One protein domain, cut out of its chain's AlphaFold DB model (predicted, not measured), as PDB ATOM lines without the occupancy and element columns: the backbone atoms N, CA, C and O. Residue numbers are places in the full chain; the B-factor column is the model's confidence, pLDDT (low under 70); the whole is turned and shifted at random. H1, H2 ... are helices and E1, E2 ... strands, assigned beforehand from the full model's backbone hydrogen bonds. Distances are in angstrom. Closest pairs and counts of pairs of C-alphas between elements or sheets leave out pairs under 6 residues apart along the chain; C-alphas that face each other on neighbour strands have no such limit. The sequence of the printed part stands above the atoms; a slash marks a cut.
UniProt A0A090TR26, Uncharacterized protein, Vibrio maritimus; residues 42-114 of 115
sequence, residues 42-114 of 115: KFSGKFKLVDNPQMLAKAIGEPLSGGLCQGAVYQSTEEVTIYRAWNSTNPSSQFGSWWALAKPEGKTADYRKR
ATOM      1  N   LYS A  42      -1.528 -33.255  17.367       87.31
ATOM      2  CA  LYS A  42      -0.809 -34.463  16.914       87.31
ATOM      3  C   LYS A  42       0.491 -34.744  17.684       87.31
ATOM      4  O   LYS A  42       1.033 -35.838  17.587       87.31
ATOM      5  N   PHE A  43       1.000 -33.751  18.412       87.44
ATOM      6  CA  PHE A  43       2.167 -33.868  19.284       87.44
ATOM      7  C   PHE A  43       1.790 -33.944  20.770       87.44
ATOM      8  O   PHE A  43       2.674 -34.065  21.620       87.44
ATOM      9  N   SER A  44       0.494 -33.893  21.100       79.81
ATOM     10  CA  SER A  44       0.011 -34.089  22.465       79.81
ATOM     11  C   SER A  44       0.401 -35.484  22.949       79.81
ATOM     12  O   SER A  44       0.132 -36.479  22.284       79.81
ATOM     13  N   GLY A  45       1.081 -35.546  24.093       87.31
ATOM     14  CA  GLY A  45       1.594 -36.791  24.674       87.31
ATOM     15  C   GLY A  45       3.043 -37.125  24.309       87.31
ATOM     16  O   GLY A  45       3.656 -37.901  25.031       87.31
ATOM     17  N   LYS A  46       3.612 -36.499  23.267       92.94
ATOM     18  CA  LYS A  46       5.036 -36.653  22.902       92.94
ATOM     19  C   LYS A  46       5.937 -35.592  23.522       92.94
ATOM     20  O   LYS A  46       7.153 -35.752  23.566       92.94
ATOM     21  N   PHE A  47       5.334 -34.488  23.955       94.81
ATOM     22  CA  PHE A  47       6.018 -33.344  24.527       94.81
ATOM     23  C   PHE A  47       5.293 -32.850  25.774       94.81
ATOM     24  O   PHE A  47       4.060 -32.787  25.809       94.81
ATOM     25  N   LYS A  48       6.075 -32.449  26.772       94.94
ATOM     26  CA  LYS A  48       5.618 -31.748  27.971       94.94
ATOM     27  C   LYS A  48       6.155 -30.326  27.952       94.94
ATOM     28  O   LYS A  48       7.317 -30.117  27.623       94.94
ATOM     29  N   LEU A  49       5.301 -29.362  28.284       94.56
ATOM     30  CA  LEU A  49       5.731 -27.988  28.521       94.56
ATOM     31  C   LEU A  49       6.607 -27.971  29.779       94.56
ATOM     32  O   LEU A  49       6.223 -28.560  30.791       94.56
ATOM     33  N   VAL A  50       7.767 -27.330  29.696       95.44
ATOM     34  CA  VAL A  50       8.716 -27.205  30.804       95.44
ATOM     35  C   VAL A  50       9.011 -25.732  31.024       95.44
ATOM     36  O   VAL A  50       9.232 -24.990  30.067       95.44
ATOM     37  N   ASP A  51       9.027 -25.324  32.287       94.88
ATOM     38  CA  ASP A  51       9.503 -24.003  32.668       94.88
ATOM     39  C   ASP A  51      11.036 -24.009  32.698       94.88
ATOM     40  O   ASP A  51      11.660 -24.646  33.547       94.88
ATOM     41  N   ASN A  52      11.644 -23.385  31.692       94.19
ATOM     42  CA  ASN A  52      13.090 -23.244  31.580       94.19
ATOM     43  C   ASN A  52      13.416 -21.867  30.975       94.19
ATOM     44  O   ASN A  52      13.577 -21.746  29.751       94.19
ATOM     45  N   PRO A  53      13.493 -20.817  31.811       92.12
ATOM     46  CA  PRO A  53      13.678 -19.445  31.344       92.12
ATOM     47  C   PRO A  53      15.028 -19.239  30.652       92.12
ATOM     48  O   PRO A  53      15.112 -18.487  29.684       92.12
ATOM     49  N   GLN A  54      16.070 -19.963  31.069       91.44
ATOM     50  CA  GLN A  54      17.404 -19.878  30.470       91.44
ATOM     51  C   GLN A  54      17.419 -20.401  29.028       91.44
ATOM     52  O   GLN A  54      18.002 -19.776  28.140       91.44
ATOM     53  N   MET A  55      16.756 -21.531  28.764       91.75
ATOM     54  CA  MET A  55      16.633 -22.064  27.406       91.75
ATOM     55  C   MET A  55      15.747 -21.170  26.533       91.75
ATOM     56  O   MET A  55      16.067 -20.954  25.363       91.75
ATOM     57  N   LEU A  56      14.672 -20.614  27.102       93.62
ATOM     58  CA  LEU A  56      13.813 -19.666  26.397       93.62
ATOM     59  C   LEU A  56      14.579 -18.390  26.016       93.62
ATOM     60  O   LEU A  56      14.494 -17.950  24.871       93.62
ATOM     61  N   ALA A  57      15.395 -17.848  26.922       91.50
ATOM     62  CA  ALA A  57      16.204 -16.656  26.677       91.50
ATOM     63  C   ALA A  57      17.222 -16.820  25.542       91.50
ATOM     64  O   ALA A  57      17.507 -15.856  24.841       91.50
ATOM     65  N   LYS A  58      17.724 -18.038  25.299       90.25
ATOM     66  CA  LYS A  58      18.601 -18.320  24.147       90.25
ATOM     67  C   LYS A  58      17.867 -18.285  22.802       90.25
ATOM     68  O   LYS A  58      18.518 -18.189  21.764       90.25
ATOM     69  N   ALA A  59      16.544 -18.435  22.806       91.38
ATOM     70  CA  ALA A  59      15.730 -18.491  21.596       91.38
ATOM     71  C   ALA A  59      15.056 -17.152  21.272       91.38
ATOM     72  O   ALA A  59      14.857 -16.844  20.096       91.38
ATOM     73  N   ILE A  60      14.692 -16.373  22.293       91.88
ATOM     74  CA  ILE A  60      14.119 -15.036  22.119       91.88
ATOM     75  C   ILE A  60      15.209 -14.060  21.671       91.88
ATOM     76  O   ILE A  60      16.338 -14.115  22.152       91.88
ATOM     77  N   GLY A  61      14.881 -13.162  20.746       88.75
ATOM     78  CA  GLY A  61      15.812 -12.128  20.312       88.75
ATOM     79  C   GLY A  61      15.120 -10.955  19.640       88.75
ATOM     80  O   GLY A  61      13.935 -11.010  19.313       88.75
ATOM     81  N   GLU A  62      15.890  -9.894  19.420       86.06
ATOM     82  CA  GLU A  62      15.394  -8.668  18.801       86.06
ATOM     83  C   GLU A  62      14.936  -8.902  17.353       86.06
ATOM     84  O   GLU A  62      15.484  -9.773  16.656       86.06
ATOM     85  N   PRO A  63      13.981  -8.103  16.848       82.88
ATOM     86  CA  PRO A  63      13.609  -8.128  15.443       82.88
ATOM     87  C   PRO A  63      14.840  -8.067  14.532       82.88
ATOM     88  O   PRO A  63      15.767  -7.294  14.761       82.88
ATOM     89  N   LEU A  64      14.842  -8.888  13.479       81.88
ATOM     90  CA  LEU A  64      15.921  -8.989  12.482       81.88
ATOM     91  C   LEU A  64      17.260  -9.569  12.988       81.88
ATOM     92  O   LEU A  64      18.174  -9.731  12.183       81.88
ATOM     93  N   SER A  65      17.378  -9.965  14.262       85.56
ATOM     94  CA  SER A  65      18.592 -10.614  14.803       85.56
ATOM     95  C   SER A  65      18.649 -12.135  14.584       85.56
ATOM     96  O   SER A  65      19.653 -12.775  14.885       85.56
ATOM     97  N   GLY A  66      17.574 -12.728  14.053       81.75
ATOM     98  CA  GLY A  66      17.444 -14.179  13.913       81.75
ATOM     99  C   GLY A  66      16.955 -14.893  15.179       81.75
ATOM    100  O   GLY A  66      17.047 -16.115  15.234       81.75
ATOM    101  N   GLY A  67      16.438 -14.162  16.171       88.38
ATOM    102  CA  GLY A  67      15.710 -14.713  17.320       88.38
ATOM    103  C   GLY A  67      14.193 -14.802  17.106       88.38
ATOM    104  O   GLY A  67      13.647 -14.302  16.119       88.38
ATOM    105  N   LEU A  68      13.508 -15.459  18.043       89.69
ATOM    106  CA  LEU A  68      12.051 -15.563  18.092       89.69
ATOM    107  C   LEU A  68      11.424 -14.375  18.835       89.69
ATOM    108  O   LEU A  68      11.951 -13.906  19.836       89.69
ATOM    109  N   CYS A  69      10.237 -13.958  18.388       90.88
ATOM    110  CA  CYS A  69       9.414 -12.940  19.058       90.88
ATOM    111  C   CYS A  69       8.809 -13.445  20.383       90.88
ATOM    112  O   CYS A  69       8.687 -12.708  21.359       90.88
ATOM    113  N   GLN A  70       8.401 -14.717  20.387       92.06
ATOM    114  CA  GLN A  70       7.804 -15.443  21.505       92.06
ATOM    115  C   GLN A  70       8.177 -16.926  21.391       92.06
ATOM    116  O   GLN A  70       8.458 -17.416  20.294       92.06
ATOM    117  N   GLY A  71       8.149 -17.658  22.504       92.44
ATOM    118  CA  GLY A  71       8.536 -19.065  22.528       92.44
ATOM    119  C   GLY A  71       8.007 -19.809  23.747       92.44
ATOM    120  O   GLY A  71       7.501 -19.212  24.693       92.44
ATOM    121  N   ALA A  72       8.133 -21.131  23.701       94.00
ATOM    122  CA  ALA A  72       7.872 -22.031  24.814       94.00
ATOM    123  C   ALA A  72       8.861 -23.198  24.744       94.00
ATOM    124  O   ALA A  72       9.247 -23.622  23.650       94.00
ATOM    125  N   VAL A  73       9.265 -23.716  25.902       95.25
ATOM    126  CA  VAL A  73      10.203 -24.837  25.989       95.25
ATOM    127  C   VAL A  73       9.429 -26.127  26.208       95.25
ATOM    128  O   VAL A  73       8.623 -26.245  27.129       95.25
ATOM    129  N   TYR A  74       9.684 -27.112  25.351       94.88
ATOM    130  CA  TYR A  74       9.064 -28.425  25.436       94.88
ATOM    131  C   TYR A  74      10.127 -29.510  25.562       94.88
ATOM    132  O   TYR A  74      11.093 -29.532  24.802       94.88
ATOM    133  N   GLN A  75       9.906 -30.443  26.482       95.00
ATOM    134  CA  GLN A  75      10.707 -31.651  26.629       95.00
ATOM    135  C   GLN A  75       9.989 -32.826  25.968       95.00
ATOM    136  O   GLN A  75       8.808 -33.061  26.238       95.00
ATOM    137  N   SER A  76      10.690 -33.570  25.114       94.81
ATOM    138  CA  SER A  76      10.161 -34.807  24.542       94.81
ATOM    139  C   SER A  76      10.072 -35.900  25.608       94.81
ATOM    140  O   SER A  76      10.990 -36.079  26.407       94.81
ATOM    141  N   THR A  77       8.973 -36.644  25.616       95.00
ATOM    142  CA  THR A  77       8.753 -37.780  26.529       95.00
ATOM    143  C   THR A  77       9.060 -39.130  25.892       95.00
ATOM    144  O   THR A  77       9.092 -40.141  26.584       95.00
ATOM    145  N   GLU A  78       9.282 -39.140  24.583       93.06
ATOM    146  CA  GLU A  78       9.644 -40.298  23.773       93.06
ATOM    147  C   GLU A  78      10.561 -39.853  22.625       93.06
ATOM    148  O   GLU A  78      10.822 -38.659  22.453       93.06
ATOM    149  N   GLU A  79      11.055 -40.804  21.834       92.75
ATOM    150  CA  GLU A  79      11.833 -40.499  20.635       92.75
ATOM    151  C   GLU A  79      10.964 -39.780  19.590       92.75
ATOM    152  O   GLU A  79       9.863 -40.220  19.248       92.75
ATOM    153  N   VAL A  80      11.463 -38.659  19.060       90.38
ATOM    154  CA  VAL A  80      10.771 -37.867  18.038       90.38
ATOM    155  C   VAL A  80      11.719 -37.551  16.893       90.38
ATOM    156  O   VAL A  80      12.803 -37.006  17.087       90.38
ATOM    157  N   THR A  81      11.281 -37.834  15.668       90.88
ATOM    158  CA  THR A  81      11.998 -37.404  14.467       90.88
ATOM    159  C   THR A  81      11.791 -35.910  14.229       90.88
ATOM    160  O   THR A  81      10.661 -35.439  14.096       90.88
ATOM    161  N   ILE A  82      12.896 -35.176  14.112       89.81
ATOM    162  CA  ILE A  82      12.923 -33.763  13.729       89.81
ATOM    163  C   ILE A  82      13.712 -33.579  12.432       89.81
ATOM    164  O   ILE A  82      14.620 -34.347  12.117       89.81
ATOM    165  N   TYR A  83      13.373 -32.542  11.673       87.69
ATOM    166  CA  TYR A  83      13.980 -32.241  10.380       87.69
ATOM    167  C   TYR A  83      14.755 -30.935  10.466       87.69
ATOM    168  O   TYR A  83      14.212 -29.905  10.856       87.69
ATOM    169  N   ARG A  84      16.033 -30.966  10.090       86.31
ATOM    170  CA  ARG A  84      16.880 -29.772  10.087       86.31
ATOM    171  C   ARG A  84      16.478 -28.836   8.952       86.31
ATOM    172  O   ARG A  84      16.395 -29.263   7.799       86.31
ATOM    173  N   ALA A  85      16.287 -27.557   9.261       82.50
ATOM    174  CA  ALA A  85      16.125 -26.534   8.240       82.50
ATOM    175  C   ALA A  85      17.510 -26.166   7.690       82.50
ATOM    176  O   ALA A  85      18.285 -25.464   8.334       82.50
ATOM    177  N   TRP A  86      17.836 -26.671   6.501       79.75
ATOM    178  CA  TRP A  86      19.104 -26.404   5.826       79.75
ATOM    179  C   TRP A  86      18.859 -25.741   4.472       79.75
ATOM    180  O   TRP A  86      18.019 -26.184   3.687       79.75
ATOM    181  N   ASN A  87      19.608 -24.675   4.196       77.62
ATOM    182  CA  ASN A  87      19.650 -24.024   2.900       77.62
ATOM    183  C   ASN A  87      20.966 -24.378   2.196       77.62
ATOM    184  O   ASN A  87      22.029 -23.934   2.622       77.62
ATOM    185  N   SER A  88      20.901 -25.109   1.083       75.62
ATOM    186  CA  SER A  88      22.093 -25.504   0.318       75.62
ATOM    187  C   SER A  88      22.903 -24.318  -0.216       75.62
ATOM    188  O   SER A  88      24.110 -24.448  -0.397       75.62
ATOM    189  N   THR A  89      22.282 -23.148  -0.413       81.94
ATOM    190  CA  THR A  89      22.987 -21.923  -0.832       81.94
ATOM    191  C   THR A  89      23.693 -21.213   0.324       81.94
ATOM    192  O   THR A  89      24.438 -20.266   0.095       81.94
ATOM    193  N   ASN A  90      23.449 -21.638   1.564       79.31
ATOM    194  CA  ASN A  90      24.178 -21.200   2.746       79.31
ATOM    195  C   ASN A  90      24.651 -22.443   3.520       79.31
ATOM    196  O   ASN A  90      23.967 -22.873   4.456       79.31
ATOM    197  N   PRO A  91      25.813 -23.025   3.169       84.12
ATOM    198  CA  PRO A  91      26.305 -24.258   3.783       84.12
ATOM    199  C   PRO A  91      26.376 -24.198   5.312       84.12
ATOM    200  O   PRO A  91      26.065 -25.183   5.972       84.12
ATOM    201  N   SER A  92      26.680 -23.027   5.884       82.75
ATOM    202  CA  SER A  92      26.743 -22.832   7.341       82.75
ATOM    203  C   SER A  92      25.407 -23.092   8.053       82.75
ATOM    204  O   SER A  92      25.393 -23.499   9.214       82.75
ATOM    205  N   SER A  93      24.275 -22.961   7.348       81.69
ATOM    206  CA  SER A  93      22.942 -23.213   7.912       81.69
ATOM    207  C   SER A  93      22.721 -24.670   8.334       81.69
ATOM    208  O   SER A  93      21.841 -24.938   9.151       81.69
ATOM    209  N   GLN A  94      23.557 -25.610   7.874       82.44
ATOM    210  CA  GLN A  94      23.526 -26.999   8.343       82.44
ATOM    211  C   GLN A  94      23.866 -27.142   9.836       82.44
ATOM    212  O   GLN A  94      23.602 -28.188  10.416       82.44
ATOM    213  N   PHE A  95      24.433 -26.105  10.457       86.25
ATOM    214  CA  PHE A  95      24.765 -26.076  11.882       86.25
ATOM    215  C   PHE A  95      23.858 -25.141  12.695       86.25
ATOM    216  O   PHE A  95      24.041 -25.015  13.899       86.25
ATOM    217  N   GLY A  96      22.864 -24.501  12.067       83.62
ATOM    218  CA  GLY A  96      21.958 -23.569  12.746       83.62
ATOM    219  C   GLY A  96      20.996 -24.240  13.735       83.62
ATOM    220  O   GLY A  96      20.849 -25.460  13.765       83.62
ATOM    221  N   SER A  97      20.286 -23.434  14.519       87.31
ATOM    222  CA  SER A  97      19.363 -23.912  15.566       87.31
ATOM    223  C   SER A  97      17.933 -24.181  15.075       87.31
ATOM    224  O   SER A  97      17.029 -24.365  15.884       87.31
ATOM    225  N   TRP A  98      17.705 -24.191  13.759       85.56
ATOM    226  CA  TRP A  98      16.368 -24.245  13.167       85.56
ATOM    227  C   TRP A  98      15.962 -25.662  12.754       85.56
ATOM    228  O   TRP A  98      16.621 -26.313  11.937       85.56
ATOM    229  N   TRP A  99      14.827 -26.112  13.289       89.00
ATOM    230  CA  TRP A  99      14.291 -27.461  13.109       89.00
ATOM    231  C   TRP A  99      12.779 -27.432  12.878       89.00
ATOM    232  O   TRP A  99      12.094 -26.503  13.299       89.00
ATOM    233  N   ALA A 100      12.252 -28.473  12.239       87.75
ATOM    234  CA  ALA A 100      10.829 -28.669  11.996       87.75
ATOM    235  C   ALA A 100      10.371 -30.045  12.497       87.75
ATOM    236  O   ALA A 100      11.083 -31.039  12.363       87.75
ATOM    237  N   LEU A 101       9.146 -30.115  13.023       87.50
ATOM    238  CA  LEU A 101       8.518 -31.367  13.472       87.50
ATOM    239  C   LEU A 101       7.861 -32.165  12.332       87.50
ATOM    240  O   LEU A 101       7.353 -33.263  12.542       87.50
ATOM    241  N   ALA A 102       7.806 -31.595  11.130       84.69
ATOM    242  CA  ALA A 102       7.282 -32.246   9.940       84.69
ATOM    243  C   ALA A 102       8.290 -32.098   8.809       84.69
ATOM    244  O   ALA A 102       8.953 -31.064   8.690       84.69
ATOM    245  N   LYS A 103       8.388 -33.134   7.974       83.38
ATOM    246  CA  LYS A 103       9.241 -33.089   6.796       83.38
ATOM    247  C   LYS A 103       8.726 -31.972   5.884       83.38
ATOM    248  O   LYS A 103       7.536 -31.970   5.573       83.38
ATOM    249  N   PRO A 104       9.571 -31.019   5.462       74.69
ATOM    250  CA  PRO A 104       9.156 -30.055   4.459       74.69
ATOM    251  C   PRO A 104       8.880 -30.800   3.148       74.69
ATOM    252  O   PRO A 104       9.718 -31.560   2.659       74.69
ATOM    253  N   GLU A 105       7.687 -30.595   2.601       71.69
ATOM    254  CA  GLU A 105       7.234 -31.172   1.334       71.69
ATOM    255  C   GLU A 105       7.091 -30.069   0.276       71.69
ATOM    256  O   GLU A 105       6.803 -28.914   0.597       71.69
ATOM    257  N   GLY A 106       7.276 -30.426  -0.998       68.50
ATOM    258  CA  GLY A 106       7.186 -29.494  -2.127       68.50
ATOM    259  C   GLY A 106       8.502 -28.788  -2.471       68.50
ATOM    260  O   GLY A 106       9.573 -29.118  -1.958       68.50
ATOM    261  N   LYS A 107       8.443 -27.825  -3.401       68.69
ATOM    262  CA  LYS A 107       9.618 -27.024  -3.779       68.69
ATOM    263  C   LYS A 107       9.956 -26.058  -2.643       68.69
ATOM    264  O   LYS A 107       9.060 -25.492  -2.024       68.69
ATOM    265  N   THR A 108      11.241 -25.761  -2.439       66.25
ATOM    266  CA  THR A 108      11.701 -24.754  -1.460       66.25
ATOM    267  C   THR A 108      10.967 -23.416  -1.602       66.25
ATOM    268  O   THR A 108      10.681 -22.753  -0.608       66.25
ATOM    269  N   ALA A 109      10.624 -23.030  -2.836       59.94
ATOM    270  CA  ALA A 109       9.842 -21.832  -3.122       59.94
ATOM    271  C   ALA A 109       8.428 -21.876  -2.516       59.94
ATOM    272  O   ALA A 109       7.952 -20.857  -2.032       59.94
ATOM    273  N   ASP A 110       7.769 -23.035  -2.500       62.38
ATOM    274  CA  ASP A 110       6.421 -23.183  -1.944       62.38
ATOM    275  C   ASP A 110       6.432 -23.219  -0.413       62.38
ATOM    276  O   ASP A 110       5.532 -22.666   0.217       62.38
ATOM    277  N   TYR A 111       7.488 -23.779   0.190       57.81
ATOM    278  CA  TYR A 111       7.728 -23.687   1.634       57.81
ATOM    279  C   TYR A 111       7.890 -22.225   2.087       57.81
ATOM    280  O   TYR A 111       7.272 -21.807   3.064       57.81
ATOM    281  N   ARG A 112       8.649 -21.416   1.333       64.12
ATOM    282  CA  ARG A 112       8.898 -19.996   1.646       64.12
ATOM    283  C   ARG A 112       7.693 -19.072   1.448       64.12
ATOM    284  O   ARG A 112       7.734 -17.962   1.947       64.12
ATOM    285  N   LYS A 113       6.630 -19.504   0.757       57.84
ATOM    286  CA  LYS A 113       5.370 -18.736   0.655       57.84
ATOM    287  C   LYS A 113       4.541 -18.763   1.944       57.84
ATOM    288  O   LYS A 113       3.565 -18.030   2.041       57.84
ATOM    289  N   ARG A 114       4.856 -19.678   2.869       53.06
ATOM    290  CA  ARG A 114       4.124 -19.889   4.130       53.06
ATOM    291  C   ARG A 114       4.870 -19.333   5.353       53.06
ATOM    292  O   ARG A 114       4.411 -19.564   6.469       53.06
TER     293      ARG A 114
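This is residues 42 to 114 of the 115 residues of an uncharacterized protein of Vibrio maritimus (UniProt A0A090TR26). There is little regular structure: the chain winds in long loops, with a two-stranded antiparallel ribbon, E1 and E2, on one side and the short helices H2 and H3 separately on the other. Residues 83 to 84 pair with 99 to 100 between these sides, and residues 109 to 114 stand free. The 73 printed residues hold E1, H1, E2, H2, H3, a mixed class with 23 residues in named elements; the whole is loose, radius of gyration of the C-alphas 14.2 A, spanning 36 by 30 by 22 A.

E1, residues 47 to 50, begins at C-alpha 47 (6.018, -33.344, 24.527) and measures 9.2 A. H1 is 53 to 57, 6.0 A; E2 73 to 76, 10.1 A; H2 91 to 95, 8.4 A; H3 108 to 112, 6.3 A, ending at C-alpha 112 (8.898, -19.996, 1.646).

E1 and E2 are antiparallel at 141 degrees, with N 48 and O 75 2.9 A apart, within hydrogen-bond range. The closest C-alphas of H1 and E2, Leu 56 and Val 73, are 6.3 A apart. H2 and H3 are apart. H1 and H3 have every O i to N i+4 pair within range; H2 has 0 of 1, but 2 of 2 O i to N i+3.

The C-alphas farthest apart, Asp 51 and Lys 107, are 36.6 A apart. The printed part has no cut. The links H1 to E2, E2 to H2 and H2 to H3 are long. Residues 106 to 114 have pLDDT under 70.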